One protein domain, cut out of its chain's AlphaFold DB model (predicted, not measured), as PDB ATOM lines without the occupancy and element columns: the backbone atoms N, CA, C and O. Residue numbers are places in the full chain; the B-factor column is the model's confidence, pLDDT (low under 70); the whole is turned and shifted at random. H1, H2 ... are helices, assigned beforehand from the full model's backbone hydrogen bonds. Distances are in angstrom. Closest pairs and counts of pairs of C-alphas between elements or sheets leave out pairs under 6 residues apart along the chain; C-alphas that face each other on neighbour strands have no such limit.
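Overview. This is residues 282 to 331 and 368 to 427 of the 651 residues of an uncharacterized protein of Oligoflexales bacterium (UniProt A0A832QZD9). H3 runs through the core of a compact cluster of crossed helices, with the long H1 crossing it on one side and the short H4 and H5 on the other. The longest helix, H6, spans a further side, near H1, H3, H4 and H5 but not clearly touching them, and a tail with no named element, residues 413 to 427, folds back on itself. The printed part has 110 residues with six named helices, H1 to H6 in order, and no named strand: all helix. The radius of gyration of the C-alphas is 12.9 A, and the spans are 36 by 31 by 23 A.

Arrangement. H1, residues 282 to 301, touches the hub, H3, residues 312 to 327, at Ala 291 and Ser 320, whose C-alphas are the closest at 5.0 A; they run opposite ways at a steep tilt of 69 degrees, only just short of about perpendicular. H5, residues 381 to 388, touches H3 about perpendicular, at 77 degrees; the closest C-alphas, of Ile 318 and Val 383, are 5.2 A apart. H1 and H5 are apart. In H1, H3, H5 and H6, residues 392 to 412, every O i to N i+4 pair is within hydrogen-bond range; in H4, residues 374 to 379, 1 of 2 is, and H2, residues 304 to 307, is too short for such a pair.

Along the chain. H1 begins at C-alpha 282 (87.938, 32.416, 50.834) and is 28.7 A long. H3 is 22.3 A long. H6 is 30.6 A long and ends at C-alpha 412 (89.642, 22.212, 31.795). Residues 415 to 416 pair antiparallel with 422 to 423.

Size, cuts and confidence. Residues 332 to 367 are not printed, and C-alphas 331 and 368 are 8.7 A apart across this cut. No printed residue is under 70 in pLDDT.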
ATOM      1  N   ARG A 282      88.716  32.707  52.046       95.81
ATOM      2  CA  ARG A 282      87.938  32.416  50.834       95.81
ATOM      3  C   ARG A 282      88.669  31.451  49.900       95.81
ATOM      4  O   ARG A 282      88.049  30.500  49.433       95.81
ATOM      5  N   ILE A 283      89.961  31.677  49.641       95.88
ATOM      6  CA  ILE A 283      90.779  30.778  48.812       95.88
ATOM      7  C   ILE A 283      90.885  29.405  49.477       95.88
ATOM      8  O   ILE A 283      90.647  28.406  48.813       95.88
ATOM      9  N   SER A 284      91.141  29.352  50.788       93.94
ATOM     10  CA  SER A 284      91.243  28.089  51.533       93.94
ATOM     11  C   SER A 284      89.961  27.264  51.398       93.94
ATOM     12  O   SER A 284      90.025  26.102  51.020       93.94
ATOM     13  N   LYS A 285      88.784  27.879  51.597       96.19
ATOM     14  CA  LYS A 285      87.485  27.206  51.415       96.19
ATOM     15  C   LYS A 285      87.289  26.686  49.989       96.19
ATOM     16  O   LYS A 285      86.835  25.560  49.810       96.19
ATOM     17  N   ALA A 286      87.628  27.489  48.978       96.38
ATOM     18  CA  ALA A 286      87.522  27.079  47.578       96.38
ATOM     19  C   ALA A 286      88.477  25.917  47.245       96.38
ATOM     20  O   ALA A 286      88.072  24.956  46.594       96.38
ATOM     21  N   ASN A 287      89.708  25.965  47.753       96.75
ATOM     22  CA  ASN A 287      90.700  24.909  47.583       96.75
ATOM     23  C   ASN A 287      90.277  23.610  48.277       96.75
ATOM     24  O   ASN A 287      90.429  22.550  47.683       96.75
ATOM     25  N   THR A 288      89.674  23.666  49.471       96.19
ATOM     26  CA  THR A 288      89.099  22.483  50.138       96.19
ATOM     27  C   THR A 288      88.011  21.830  49.280       96.19
ATOM     28  O   THR A 288      87.948  20.605  49.168       96.19
ATOM     29  N   VAL A 289      87.162  22.625  48.622       97.00
ATOM     30  CA  VAL A 289      86.154  22.096  47.689       97.00
ATOM     31  C   VAL A 289      86.841  21.420  46.498       97.00
ATOM     32  O   VAL A 289      86.559  20.258  46.219       97.00
ATOM     33  N   ALA A 290      87.793  22.098  45.849       97.06
ATOM     34  CA  ALA A 290      88.551  21.544  44.725       97.06
ATOM     35  C   ALA A 290      89.294  20.244  45.095       97.06
ATOM     36  O   ALA A 290      89.193  19.258  44.368       97.06
ATOM     37  N   ALA A 291      89.959  20.197  46.253       97.19
ATOM     38  CA  ALA A 291      90.644  19.008  46.762       97.19
ATOM     39  C   ALA A 291      89.674  17.849  47.022       97.19
ATOM     40  O   ALA A 291      89.989  16.702  46.719       97.19
ATOM     41  N   SER A 292      88.457  18.131  47.496       97.25
ATOM     42  CA  SER A 292      87.424  17.105  47.695       97.25
ATOM     43  C   SER A 292      86.955  16.483  46.376       97.25
ATOM     44  O   SER A 292      86.757  15.271  46.299       97.25
ATOM     45  N   TYR A 293      86.796  17.286  45.319       97.62
ATOM     46  CA  TYR A 293      86.493  16.759  43.983       97.62
ATOM     47  C   TYR A 293      87.684  16.014  43.379       97.62
ATOM     48  O   TYR A 293      87.499  14.958  42.775       97.62
ATOM     49  N   PHE A 294      88.906  16.495  43.608       97.56
ATOM     50  CA  PHE A 294      90.111  15.825  43.131       97.56
ATOM     51  C   PHE A 294      90.304  14.472  43.822       97.56
ATOM     52  O   PHE A 294      90.609  13.497  43.149       97.56
ATOM     53  N   ALA A 295      90.016  14.362  45.123       97.12
ATOM     54  CA  ALA A 295      90.024  13.097  45.859       97.12
ATOM     55  C   ALA A 295      89.050  12.067  45.261       97.12
ATOM     56  O   ALA A 295      89.429  10.924  45.012       97.12
ATOM     57  N   LYS A 296      87.815  12.479  44.935       95.25
ATOM     58  CA  LYS A 296      86.853  11.612  44.226       95.25
ATOM     59  C   LYS A 296      87.378  11.184  42.859       95.25
ATOM     60  O   LYS A 296      87.203  10.037  42.450       95.25
ATOM     61  N   TRP A 297      88.039  12.099  42.155       94.81
ATOM     62  CA  TRP A 297      88.620  11.814  40.852       94.81
ATOM     63  C   TRP A 297      89.806  10.843  40.941       94.81
ATOM     64  O   TRP A 297      89.920   9.959  40.092       94.81
ATOM     65  N   LEU A 298      90.627  10.938  41.997       95.38
ATOM     66  CA  LEU A 298      91.682   9.967  42.305       95.38
ATOM     67  C   LEU A 298      91.081   8.572  42.500       95.38
ATOM     68  O   LEU A 298      91.540   7.633  41.860       95.38
ATOM     69  N   VAL A 299      90.010   8.431  43.289       94.81
ATOM     70  CA  VAL A 299      89.324   7.136  43.474       94.81
ATOM     71  C   VAL A 299      88.810   6.567  42.149       94.81
ATOM     72  O   VAL A 299      88.921   5.367  41.916       94.81
ATOM     73  N   ALA A 300      88.282   7.414  41.264       92.88
ATOM     74  CA  ALA A 300      87.745   6.979  39.975       92.88
ATOM     75  C   ALA A 300      88.821   6.568  38.950       92.88
ATOM     76  O   ALA A 300      88.528   5.793  38.040       92.88
ATOM     77  N   ARG A 301      90.042   7.115  39.042       93.88
ATOM     78  CA  ARG A 301      91.118   6.910  38.051       93.88
ATOM     79  C   ARG A 301      92.226   5.971  38.528       93.88
ATOM     80  O   ARG A 301      92.894   5.363  37.691       93.88
ATOM     81  N   LEU A 302      92.449   5.861  39.834       94.81
ATOM     82  CA  LEU A 302      93.474   4.991  40.400       94.81
ATOM     83  C   LEU A 302      92.974   3.542  40.527       94.81
ATOM     84  O   LEU A 302      91.778   3.309  40.712       94.81
ATOM     85  N   PRO A 303      93.877   2.547  40.457       94.62
ATOM     86  CA  PRO A 303      93.562   1.163  40.789       94.62
ATOM     87  C   PRO A 303      92.860   1.028  42.147       94.62
ATOM     88  O   PRO A 303      93.323   1.554  43.157       94.62
ATOM     89  N   PHE A 304      91.756   0.277  42.171       90.44
ATOM     90  CA  PHE A 304      90.900   0.110  43.351       90.44
ATOM     91  C   PHE A 304      91.669  -0.379  44.589       90.44
ATOM     92  O   PHE A 304      91.506   0.142  45.688       90.44
ATOM     93  N   ASN A 305      92.582  -1.336  44.417       90.50
ATOM     94  CA  ASN A 305      93.408  -1.861  45.505       90.50
ATOM     95  C   ASN A 305      94.320  -0.805  46.157       90.50
ATOM     96  O   ASN A 305      94.716  -0.994  47.300       90.50
ATOM     97  N   TRP A 306      94.644   0.297  45.473       92.31
ATOM     98  CA  TRP A 306      95.450   1.373  46.056       92.31
ATOM     99  C   TRP A 306      94.632   2.297  46.961       92.31
ATOM    100  O   TRP A 306      95.184   2.864  47.895       92.31
ATOM    101  N   THR A 307      93.334   2.464  46.702       90.69
ATOM    102  CA  THR A 307      92.484   3.440  47.410       90.69
ATOM    103  C   THR A 307      91.532   2.804  48.423       90.69
ATOM    104  O   THR A 307      91.128   3.464  49.370       90.69
ATOM    105  N   THR A 308      91.212   1.514  48.280       88.75
ATOM    106  CA  THR A 308      90.261   0.768  49.141       88.75
ATOM    107  C   THR A 308      90.530   0.795  50.640       88.75
ATOM    108  O   THR A 308      89.591   0.671  51.422       88.75
ATOM    109  N   HIS A 309      91.791   0.908  51.046       87.00
ATOM    110  CA  HIS A 309      92.194   0.881  52.454       87.00
ATOM    111  C   HIS A 309      92.389   2.279  53.053       87.00
ATOM    112  O   HIS A 309      92.793   2.389  54.207       87.00
ATOM    113  N   ILE A 310      92.122   3.328  52.275       91.81
ATOM    114  CA  ILE A 310      92.389   4.717  52.642       91.81
ATOM    115  C   ILE A 310      91.068   5.395  52.978       91.81
ATOM    116  O   ILE A 310      90.089   5.272  52.243       91.81
ATOM    117  N   SER A 311      91.035   6.116  54.096       92.94
ATOM    118  CA  SER A 311      89.853   6.884  54.484       92.94
ATOM    119  C   SER A 311      89.619   8.087  53.560       92.94
ATOM    120  O   SER A 311      90.557   8.651  52.994       92.94
ATOM    121  N   ASP A 312      88.372   8.557  53.466       92.62
ATOM    122  CA  ASP A 312      88.033   9.768  52.700       92.62
ATOM    123  C   ASP A 312      88.831  11.000  53.166       92.62
ATOM    124  O   ASP A 312      89.222  11.837  52.351       92.62
ATOM    125  N   SER A 313      89.109  11.104  54.471       93.38
ATOM    126  CA  SER A 313      89.944  12.169  55.036       93.38
ATOM    127  C   SER A 313      91.391  12.092  54.557       93.38
ATOM    128  O   SER A 313      91.958  13.111  54.175       93.38
ATOM    129  N   GLU A 314      91.984  10.899  54.525       93.12
ATOM    130  CA  GLU A 314      93.356  10.719  54.038       93.12
ATOM    131  C   GLU A 314      93.442  10.959  52.527       93.12
ATOM    132  O   GLU A 314      94.373  11.614  52.061       93.12
ATOM    133  N   LEU A 315      92.447  10.512  51.751       94.62
ATOM    134  CA  LEU A 315      92.357  10.819  50.320       94.62
ATOM    135  C   LEU A 315      92.247  12.324  50.066       94.62
ATOM    136  O   LEU A 315      92.857  12.832  49.123       94.62
ATOM    137  N   HIS A 316      91.499  13.043  50.903       95.88
ATOM    138  CA  HIS A 316      91.420  14.498  50.841       95.88
ATOM    139  C   HIS A 316      92.774  15.159  51.134       95.88
ATOM    140  O   HIS A 316      93.177  16.057  50.398       95.88
ATOM    141  N   GLU A 317      93.500  14.710  52.162       93.88
ATOM    142  CA  GLU A 317      94.839  15.224  52.479       93.88
ATOM    143  C   GLU A 317      95.846  14.956  51.351       93.88
ATOM    144  O   GLU A 317      96.605  15.852  50.976       93.88
ATOM    145  N   ILE A 318      95.822  13.756  50.759       94.94
ATOM    146  CA  ILE A 318      96.644  13.404  49.591       94.94
ATOM    147  C   ILE A 318      96.293  14.315  48.406       94.94
ATOM    148  O   ILE A 318      97.185  14.879  47.774       94.94
ATOM    149  N   ALA A 319      95.001  14.496  48.118       96.56
ATOM    150  CA  ALA A 319      94.524  15.352  47.037       96.56
ATOM    151  C   ALA A 319      94.926  16.821  47.226       96.56
ATOM    152  O   ALA A 319      95.413  17.441  46.280       96.56
ATOM    153  N   SER A 320      94.752  17.369  48.434       95.00
ATOM    154  CA  SER A 320      95.177  18.735  48.761       95.00
ATOM    155  C   SER A 320      96.681  18.880  48.571       95.00
ATOM    156  O   SER A 320      97.114  19.779  47.861       95.00
ATOM    157  N   GLY A 321      97.466  17.937  49.098       92.62
ATOM    158  CA  GLY A 321      98.919  17.932  48.967       92.62
ATOM    159  C   GLY A 321      99.412  17.916  47.517       92.62
ATOM    160  O   GLY A 321     100.301  18.682  47.153       92.62
ATOM    161  N   ILE A 322      98.802  17.089  46.662       95.38
ATOM    162  CA  ILE A 322      99.112  17.043  45.224       95.38
ATOM    163  C   ILE A 322      98.804  18.388  44.555       95.38
ATOM    164  O   ILE A 322      99.625  18.902  43.793       95.38
ATOM    165  N   LEU A 323      97.626  18.959  44.821       95.12
ATOM    166  CA  LEU A 323      97.216  20.232  44.227       95.12
ATOM    167  C   LEU A 323      98.074  21.403  44.720       95.12
ATOM    168  O   LEU A 323      98.373  22.290  43.922       95.12
ATOM    169  N   GLU A 324      98.477  21.393  45.991       91.75
ATOM    170  CA  GLU A 324      99.358  22.393  46.597       91.75
ATOM    171  C   GLU A 324     100.727  22.406  45.918       91.75
ATOM    172  O   GLU A 324     101.083  23.440  45.362       91.75
ATOM    173  N   ILE A 325     101.434  21.268  45.848       90.00
ATOM    174  CA  ILE A 325     102.740  21.180  45.161       90.00
ATOM    175  C   ILE A 325     102.605  21.581  43.689       90.00
ATOM    176  O   ILE A 325     103.439  22.315  43.154       90.00
ATOM    177  N   HIS A 326     101.556  21.103  43.006       93.19
ATOM    178  CA  HIS A 326     101.357  21.382  41.584       93.19
ATOM    179  C   HIS A 326     101.217  22.883  41.296       93.19
ATOM    180  O   HIS A 326     101.728  23.362  40.280       93.19
ATOM    181  N   HIS A 327     100.528  23.616  42.176       92.06
ATOM    182  CA  HIS A 327     100.317  25.062  42.057       92.06
ATOM    183  C   HIS A 327     101.327  25.896  42.848       92.06
ATOM    184  O   HIS A 327     101.210  27.123  42.848       92.06
ATOM    185  N   GLU A 328     102.291  25.275  43.527       89.00
ATOM    186  CA  GLU A 328     103.369  25.977  44.216       89.00
ATOM    187  C   GLU A 328     104.226  26.772  43.217       89.00
ATOM    188  O   GLU A 328     104.054  26.691  41.998       89.00
ATOM    189  N   TYR A 329     105.133  27.603  43.726       88.69
ATOM    190  CA  TYR A 329     106.101  28.296  42.886       88.69
ATOM    191  C   TYR A 329     106.817  27.320  41.935       88.69
ATOM    192  O   TYR A 329     107.178  26.217  42.359       88.69
ATOM    193  N   PRO A 330     107.043  27.711  40.666       84.19
ATOM    194  CA  PRO A 330     107.704  26.845  39.702       84.19
ATOM    195  C   PRO A 330     109.078  26.384  40.202       84.19
ATOM    196  O   PRO A 330     109.942  27.196  40.550       84.19
ATOM    197  N   LEU A 331     109.289  25.073  40.194       81.06
ATOM    198  CA  LEU A 331     110.562  24.439  40.495       81.06
ATOM    199  C   LEU A 331     111.228  23.988  39.196       81.06
ATOM    200  O   LEU A 331     110.590  23.501  38.257       81.06
ATOM    201  N   ARG A 368     104.125  28.622  35.176       83.31
ATOM    202  CA  ARG A 368     104.347  27.184  35.025       83.31
ATOM    203  C   ARG A 368     103.897  26.435  36.285       83.31
ATOM    204  O   ARG A 368     104.183  26.846  37.400       83.31
ATOM    205  N   ARG A 369     103.262  25.279  36.096       89.31
ATOM    206  CA  ARG A 369     102.897  24.363  37.186       89.31
ATOM    207  C   ARG A 369     103.921  23.241  37.340       89.31
ATOM    208  O   ARG A 369     104.566  22.850  36.360       89.31
ATOM    209  N   ASN A 370     104.050  22.712  38.552       89.31
ATOM    210  CA  ASN A 370     105.015  21.660  38.859       89.31
ATOM    211  C   ASN A 370     104.457  20.281  38.473       89.31
ATOM    212  O   ASN A 370     103.373  19.917  38.937       89.31
ATOM    213  N   PRO A 371     105.154  19.486  37.643       89.12
ATOM    214  CA  PRO A 371     104.841  18.066  37.544       89.12
ATOM    215  C   PRO A 371     105.170  17.387  38.878       89.12
ATOM    216  O   PRO A 371     106.156  17.734  39.525       89.12
ATOM    217  N   ILE A 372     104.368  16.410  39.290       90.44
ATOM    218  CA  ILE A 372     104.616  15.657  40.520       90.44
ATOM    219  C   ILE A 372     105.687  14.605  40.234       90.44
ATOM    220  O   ILE A 372     105.423  13.615  39.551       90.44
ATOM    221  N   SER A 373     106.897  14.841  40.736       88.25
ATOM    222  CA  SER A 373     107.983  13.860  40.783       88.25
ATOM    223  C   SER A 373     107.972  13.105  42.115       88.25
ATOM    224  O   SER A 373     107.306  13.511  43.069       88.25
ATOM    225  N   GLU A 374     108.747  12.024  42.212       84.69
ATOM    226  CA  GLU A 374     108.931  11.308  43.481       84.69
ATOM    227  C   GLU A 374     109.576  12.202  44.551       84.69
ATOM    228  O   GLU A 374     109.121  12.219  45.693       84.69
ATOM    229  N   SER A 375     110.569  13.014  44.171       82.12
ATOM    230  CA  SER A 375     111.230  13.953  45.084       82.12
ATOM    231  C   SER A 375     110.273  15.002  45.650       82.12
ATOM    232  O   SER A 375     110.305  15.267  46.847       82.12
ATOM    233  N   LEU A 376     109.389  15.565  44.821       83.06
ATOM    234  CA  LEU A 376     108.393  16.535  45.276       83.06
ATOM    235  C   LEU A 376     107.315  15.873  46.128       83.06
ATOM    236  O   LEU A 376     106.940  16.396  47.173       83.06
ATOM    237  N   ALA A 377     106.852  14.689  45.730       85.81
ATOM    238  CA  ALA A 377     105.863  13.945  46.496       85.81
ATOM    239  C   ALA A 377     106.350  13.605  47.918       85.81
ATOM    240  O   ALA A 377     105.554  13.626  48.856       85.81
ATOM    241  N   GLN A 378     107.653  13.359  48.100       83.56
ATOM    242  CA  GLN A 378     108.258  13.131  49.417       83.56
ATOM    243  C   GLN A 378     108.205  14.360  50.342       83.56
ATOM    244  O   GLN A 378     108.203  14.198  51.564       83.56
ATOM    245  N   GLN A 379     108.115  15.579  49.799       77.75
ATOM    246  CA  GLN A 379     108.038  16.808  50.602       77.75
ATOM    247  C   GLN A 379     106.679  16.973  51.302       77.75
ATOM    248  O   GLN A 379     106.582  17.673  52.314       77.75
ATOM    249  N   VAL A 380     105.633  16.298  50.815       84.19
ATOM    250  CA  VAL A 380     104.288  16.362  51.391       84.19
ATOM    251  C   VAL A 380     103.927  15.040  52.050       84.19
ATOM    252  O   VAL A 380     103.613  14.044  51.404       84.19
ATOM    253  N   ARG A 381     103.936  15.053  53.386       86.12
ATOM    254  CA  ARG A 381     103.823  13.862  54.242       86.12
ATOM    255  C   ARG A 381     102.654  12.920  53.895       86.12
ATOM    256  O   ARG A 381     102.905  11.716  53.874       86.12
ATOM    257  N   PRO A 382     101.414  13.386  53.635       87.19
ATOM    258  CA  PRO A 382     100.331  12.494  53.211       87.19
ATOM    259  C   PRO A 382     100.635  11.752  51.902       87.19
ATOM    260  O   PRO A 382     100.406  10.549  51.811       87.19
ATOM    261  N   VAL A 383     101.212  12.445  50.914       90.12
ATOM    262  CA  VAL A 383     101.563  11.864  49.609       90.12
ATOM    263  C   VAL A 383     102.745  10.902  49.753       90.12
ATOM    264  O   VAL A 383     102.689   9.787  49.241       90.12
ATOM    265  N   ALA A 384     103.775  11.290  50.507       90.62
ATOM    266  CA  ALA A 384     104.938  10.453  50.792       90.62
ATOM    267  C   ALA A 384     104.540   9.113  51.432       90.62
ATOM    268  O   ALA A 384     104.892   8.054  50.920       90.62
ATOM    269  N   ARG A 385     103.723   9.151  52.495       90.31
ATOM    270  CA  ARG A 385     103.216   7.949  53.183       90.31
ATOM    271  C   ARG A 385     102.405   7.042  52.267       90.31
ATOM    272  O   ARG A 385     102.522   5.823  52.345       90.31
ATOM    273  N   PHE A 386     101.576   7.636  51.411       91.56
ATOM    274  CA  PHE A 386     100.811   6.878  50.432       91.56
ATOM    275  C   PHE A 386     101.738   6.147  49.450       91.56
ATOM    276  O   PHE A 386     101.572   4.950  49.226       91.56
ATOM    277  N   LEU A 387     102.756   6.835  48.921       91.69
ATOM    278  CA  LEU A 387     103.742   6.234  48.019       91.69
ATOM    279  C   LEU A 387     104.581   5.146  48.700       91.69
ATOM    280  O   LEU A 387     104.853   4.121  48.079       91.69
ATOM    281  N   GLU A 388     104.966   5.330  49.965       91.19
ATOM    282  CA  GLU A 388     105.706   4.331  50.749       91.19
ATOM    283  C   GLU A 388     104.966   2.988  50.826       91.19
ATOM    284  O   GLU A 388     105.608   1.939  50.747       91.19
ATOM    285  N   GLY A 389     103.631   3.020  50.903       88.06
ATOM    286  CA  GLY A 389     102.771   1.833  50.905       88.06
ATOM    287  C   GLY A 389     102.637   1.123  49.550       88.06
ATOM    288  O   GLY A 389     102.094   0.019  49.497       88.06
ATOM    289  N   LEU A 390     103.126   1.722  48.462       91.06
ATOM    290  CA  LEU A 390     103.100   1.144  47.119       91.06
ATOM    291  C   LEU A 390     104.434   0.479  46.756       91.06
ATOM    292  O   LEU A 390     105.510   0.900  47.192       91.06
ATOM    293  N   SER A 391     104.361  -0.533  45.884       92.25
ATOM    294  CA  SER A 391     105.536  -1.102  45.215       92.25
ATOM    295  C   SER A 391     106.206  -0.067  44.299       92.25
ATOM    296  O   SER A 391     105.555   0.861  43.824       92.25
ATOM    297  N   GLU A 392     107.497  -0.226  43.999       88.56
ATOM    298  CA  GLU A 392     108.246   0.718  43.146       88.56
ATOM    299  C   GLU A 392     107.592   0.925  41.763       88.56
ATOM    300  O   GLU A 392     107.424   2.060  41.304       88.56
ATOM    301  N   SER A 393     107.123  -0.157  41.129       90.62
ATOM    302  CA  SER A 393     106.394  -0.084  39.856       90.62
ATOM    303  C   SER A 393     105.068   0.671  39.975       90.62
ATOM    304  O   SER A 393     104.689   1.418  39.068       90.62
ATOM    305  N   ASP A 394     104.368   0.507  41.099       93.62
ATOM    306  CA  ASP A 394     103.097   1.179  41.357       93.62
ATOM    307  C   ASP A 394     103.293   2.668  41.659       93.62
ATOM    308  O   ASP A 394     102.489   3.479  41.202       93.62
ATOM    309  N   ARG A 395     104.392   3.054  42.323       93.25
ATOM    310  CA  ARG A 395     104.757   4.467  42.526       93.25
ATOM    311  C   ARG A 395     104.930   5.190  41.196       93.25
ATOM    312  O   ARG A 395     104.302   6.223  40.974       93.25
ATOM    313  N   SER A 396     105.707   4.622  40.272       90.81
ATOM    314  CA  SER A 396     105.890   5.219  38.939       90.81
ATOM    315  C   SER A 396     104.570   5.334  38.178       90.81
ATOM    316  O   SER A 396     104.263   6.376  37.598       90.81
ATOM    317  N   LYS A 397     103.743   4.283  38.221       94.12
ATOM    318  CA  LYS A 397     102.427   4.285  37.575       94.12
ATOM    319  C   LYS A 397     101.480   5.320  38.192       94.12
ATOM    320  O   LYS A 397     100.772   5.999  37.451       94.12
ATOM    321  N   PHE A 398     101.486   5.480  39.514       94.94
ATOM    322  CA  PHE A 398     100.730   6.522  40.205       94.94
ATOM    323  C   PHE A 398     101.127   7.917  39.720       94.94
ATOM    324  O   PHE A 398     100.253   8.689  39.325       94.94
ATOM    325  N   LEU A 399     102.429   8.222  39.674       94.25
ATOM    326  CA  LEU A 399     102.920   9.528  39.225       94.25
ATOM    327  C   LEU A 399     102.497   9.830  37.781       94.25
ATOM    328  O   LEU A 399     102.092  10.954  37.487       94.25
ATOM    329  N   VAL A 400     102.524   8.838  36.883       95.06
ATOM    330  CA  VAL A 400     102.045   9.001  35.497       95.06
ATOM    331  C   VAL A 400     100.551   9.331  35.458       95.06
ATOM    332  O   VAL A 400     100.154  10.275  34.774       95.06
ATOM    333  N   ILE A 401      99.721   8.590  36.203       96.25
ATOM    334  CA  ILE A 401      98.267   8.812  36.231       96.25
ATOM    335  C   ILE A 401      97.949  10.200  36.793       96.25
ATOM    336  O   ILE A 401      97.208  10.957  36.168       96.25
ATOM    337  N   VAL A 402      98.539  10.561  37.934       96.38
ATOM    338  CA  VAL A 402      98.291  11.848  38.597       96.38
ATOM    339  C   VAL A 402      98.733  13.020  37.725       96.38
ATOM    340  O   VAL A 402      97.971  13.969  37.565       96.38
ATOM    341  N   ASN A 403      99.911  12.957  37.099       95.62
ATOM    342  CA  ASN A 403     100.341  14.013  36.179       95.62
ATOM    343  C   ASN A 403      99.422  14.124  34.950       95.62
ATOM    344  O   ASN A 403      99.139  15.237  34.507       95.62
ATOM    345  N   GLY A 404      98.903  13.003  34.438       95.88
ATOM    346  CA  GLY A 404      97.875  13.006  33.394       95.88
ATOM    347  C   GLY A 404      96.594  13.719  33.838       95.88
ATOM    348  O   GLY A 404      96.088  14.585  33.126       95.88
ATOM    349  N   MET A 405      96.116  13.437  35.053       96.44
ATOM    350  CA  MET A 405      94.948  14.112  35.633       96.44
ATOM    351  C   MET A 405      95.180  15.616  35.834       96.44
ATOM    352  O   MET A 405      94.296  16.420  35.547       96.44
ATOM    353  N   LEU A 406      96.364  16.020  36.298       95.50
ATOM    354  CA  LEU A 406      96.720  17.433  36.472       95.50
ATOM    355  C   LEU A 406      96.800  18.177  35.130       95.50
ATOM    356  O   LEU A 406      96.430  19.349  35.052       95.50
ATOM    357  N   TRP A 407      97.225  17.498  34.063       91.81
ATOM    358  CA  TRP A 407      97.172  18.043  32.707       91.81
ATOM    359  C   TRP A 407      95.725  18.208  32.217       91.81
ATOM    360  O   TRP A 407      95.367  19.290  31.750       91.81
ATOM    361  N   GLU A 408      94.869  17.194  32.400       92.81
ATOM    362  CA  GLU A 408      93.429  17.283  32.098       92.81
ATOM    363  C   GLU A 408      92.769  18.449  32.866       92.81
ATOM    364  O   GLU A 408      92.039  19.253  32.284       92.81
ATOM    365  N   MET A 409      93.095  18.606  34.153       93.75
ATOM    366  CA  MET A 409      92.654  19.724  34.997       93.75
ATOM    367  C   MET A 409      93.110  21.081  34.447       93.75
ATOM    368  O   MET A 409      92.348  22.049  34.453       93.75
ATOM    369  N   ALA A 410      94.363  21.182  33.996       88.25
ATOM    370  CA  ALA A 410      94.902  22.412  33.429       88.25
ATOM    371  C   ALA A 410      94.158  22.823  32.152       88.25
ATOM    372  O   ALA A 410      93.817  23.997  32.014       88.25
ATOM    373  N   VAL A 411      93.848  21.865  31.270       87.31
ATOM    374  CA  VAL A 411      93.065  22.095  30.044       87.31
ATOM    375  C   VAL A 411      91.627  22.513  30.364       87.31
ATOM    376  O   VAL A 411      91.097  23.420  29.727       87.31
ATOM    377  N   ALA A 412      91.006  21.895  31.371       88.12
ATOM    378  CA  ALA A 412      89.642  22.212  31.795       88.12
ATOM    379  C   ALA A 412      89.522  23.538  32.575       88.12
ATOM    380  O   ALA A 412      88.417  24.035  32.785       88.12
ATOM    381  N   GLY A 413      90.640  24.120  33.024       88.19
ATOM    382  CA  GLY A 413      90.658  25.343  33.835       88.19
ATOM    383  C   GLY A 413      90.349  25.130  35.327       88.19
ATOM    384  O   GLY A 413      90.186  26.107  36.060       88.19
ATOM    385  N   GLY A 414      90.290  23.883  35.800       92.50
ATOM    386  CA  GLY A 414      90.007  23.533  37.194       92.50
ATOM    387  C   GLY A 414      89.737  22.040  37.384       92.50
ATOM    388  O   GLY A 414      89.734  21.271  36.425       92.50
ATOM    389  N   VAL A 415      89.523  21.621  38.633       95.62
ATOM    390  CA  VAL A 415      89.187  20.236  38.986       95.62
ATOM    391  C   VAL A 415      87.752  19.931  38.533       95.62
ATOM    392  O   VAL A 415      86.840  20.608  39.009       95.62
ATOM    393  N   PRO A 416      87.520  18.943  37.652       93.31
ATOM    394  CA  PRO A 416      86.177  18.590  37.199       93.31
ATOM    395  C   PRO A 416      85.284  18.091  38.339       93.31
ATOM    396  O   PRO A 416      85.724  17.310  39.184       93.31
ATOM    397  N   ASP A 417      84.015  18.496  38.339       92.31
ATOM    398  CA  ASP A 417      83.032  18.088  39.355       92.31
ATOM    399  C   ASP A 417      82.237  16.817  38.993       92.31
ATOM    400  O   ASP A 417      81.494  16.286  39.823       92.31
ATOM    401  N   GLY A 418      82.399  16.325  37.759       83.12
ATOM    402  CA  GLY A 418      81.672  15.182  37.195       83.12
ATOM    403  C   GLY A 418      80.327  15.522  36.534       83.12
ATOM    404  O   GLY A 418      79.751  14.661  35.881       83.12
ATOM    405  N   ASN A 419      79.859  16.770  36.637       87.62
ATOM    406  CA  ASN A 419      78.586  17.273  36.103       87.62
ATOM    407  C   ASN A 419      78.771  18.341  35.006       87.62
ATOM    408  O   ASN A 419      77.821  19.030  34.638       87.62
ATOM    409  N   GLY A 420      79.990  18.492  34.483       81.88
ATOM    410  CA  GLY A 420      80.344  19.502  33.480       81.88
ATOM    411  C   GLY A 420      80.813  20.840  34.065       81.88
ATOM    412  O   GLY A 420      81.101  21.757  33.298       81.88
ATOM    413  N   GLY A 421      80.917  20.955  35.393       92.31
ATOM    414  CA  GLY A 421      81.522  22.086  36.092       92.31
ATOM    415  C   GLY A 421      82.993  21.846  36.448       92.31
ATOM    416  O   GLY A 421      83.507  20.726  36.384       92.31
ATOM    417  N   VAL A 422      83.682  22.922  36.839       95.56
ATOM    418  CA  VAL A 422      85.078  22.879  37.300       95.56
ATOM    419  C   VAL A 422      85.287  23.743  38.541       95.56
ATOM    420  O   VAL A 422      84.702  24.818  38.682       95.56
ATOM    421  N   HIS A 423      86.174  23.293  39.425       95.94
ATOM    422  CA  HIS A 423      86.580  24.000  40.634       95.94
ATOM    423  C   HIS A 423      88.042  24.447  40.513       95.94
ATOM    424  O   HIS A 423      88.941  23.602  40.536       95.94
ATOM    425  N   PRO A 424      88.324  25.754  40.368       93.00
ATOM    426  CA  PRO A 424      89.694  26.228  40.261       93.00
ATOM    427  C   PRO A 424      90.411  26.078  41.604       93.00
ATOM    428  O   PRO A 424      89.866  26.428  42.651       93.00
ATOM    429  N   PHE A 425      91.658  25.624  41.553       94.12
ATOM    430  CA  PHE A 425      92.570  25.670  42.687       94.12
ATOM    431  C   PHE A 425      93.473  26.898  42.551       94.12
ATOM    432  O   PHE A 425      93.935  27.215  41.451       94.12
ATOM    433  N   LYS A 426      93.708  27.620  43.649       92.75
ATOM    434  CA  LYS A 426      94.574  28.808  43.656       92.75
ATOM    435  C   LYS A 426      95.636  28.688  44.736       92.75
ATOM    436  O   LYS A 426      95.303  28.431  45.890       92.75
ATOM    437  N   ARG A 427      96.897  28.943  44.382       91.56
ATOM    438  CA  ARG A 427      97.977  29.074  45.366       91.56
ATOM    439  C   ARG A 427      97.629  30.180  46.367       91.56
ATOM    440  O   ARG A 427      97.160  31.251  45.980       91.56
TER     441      ARG A 427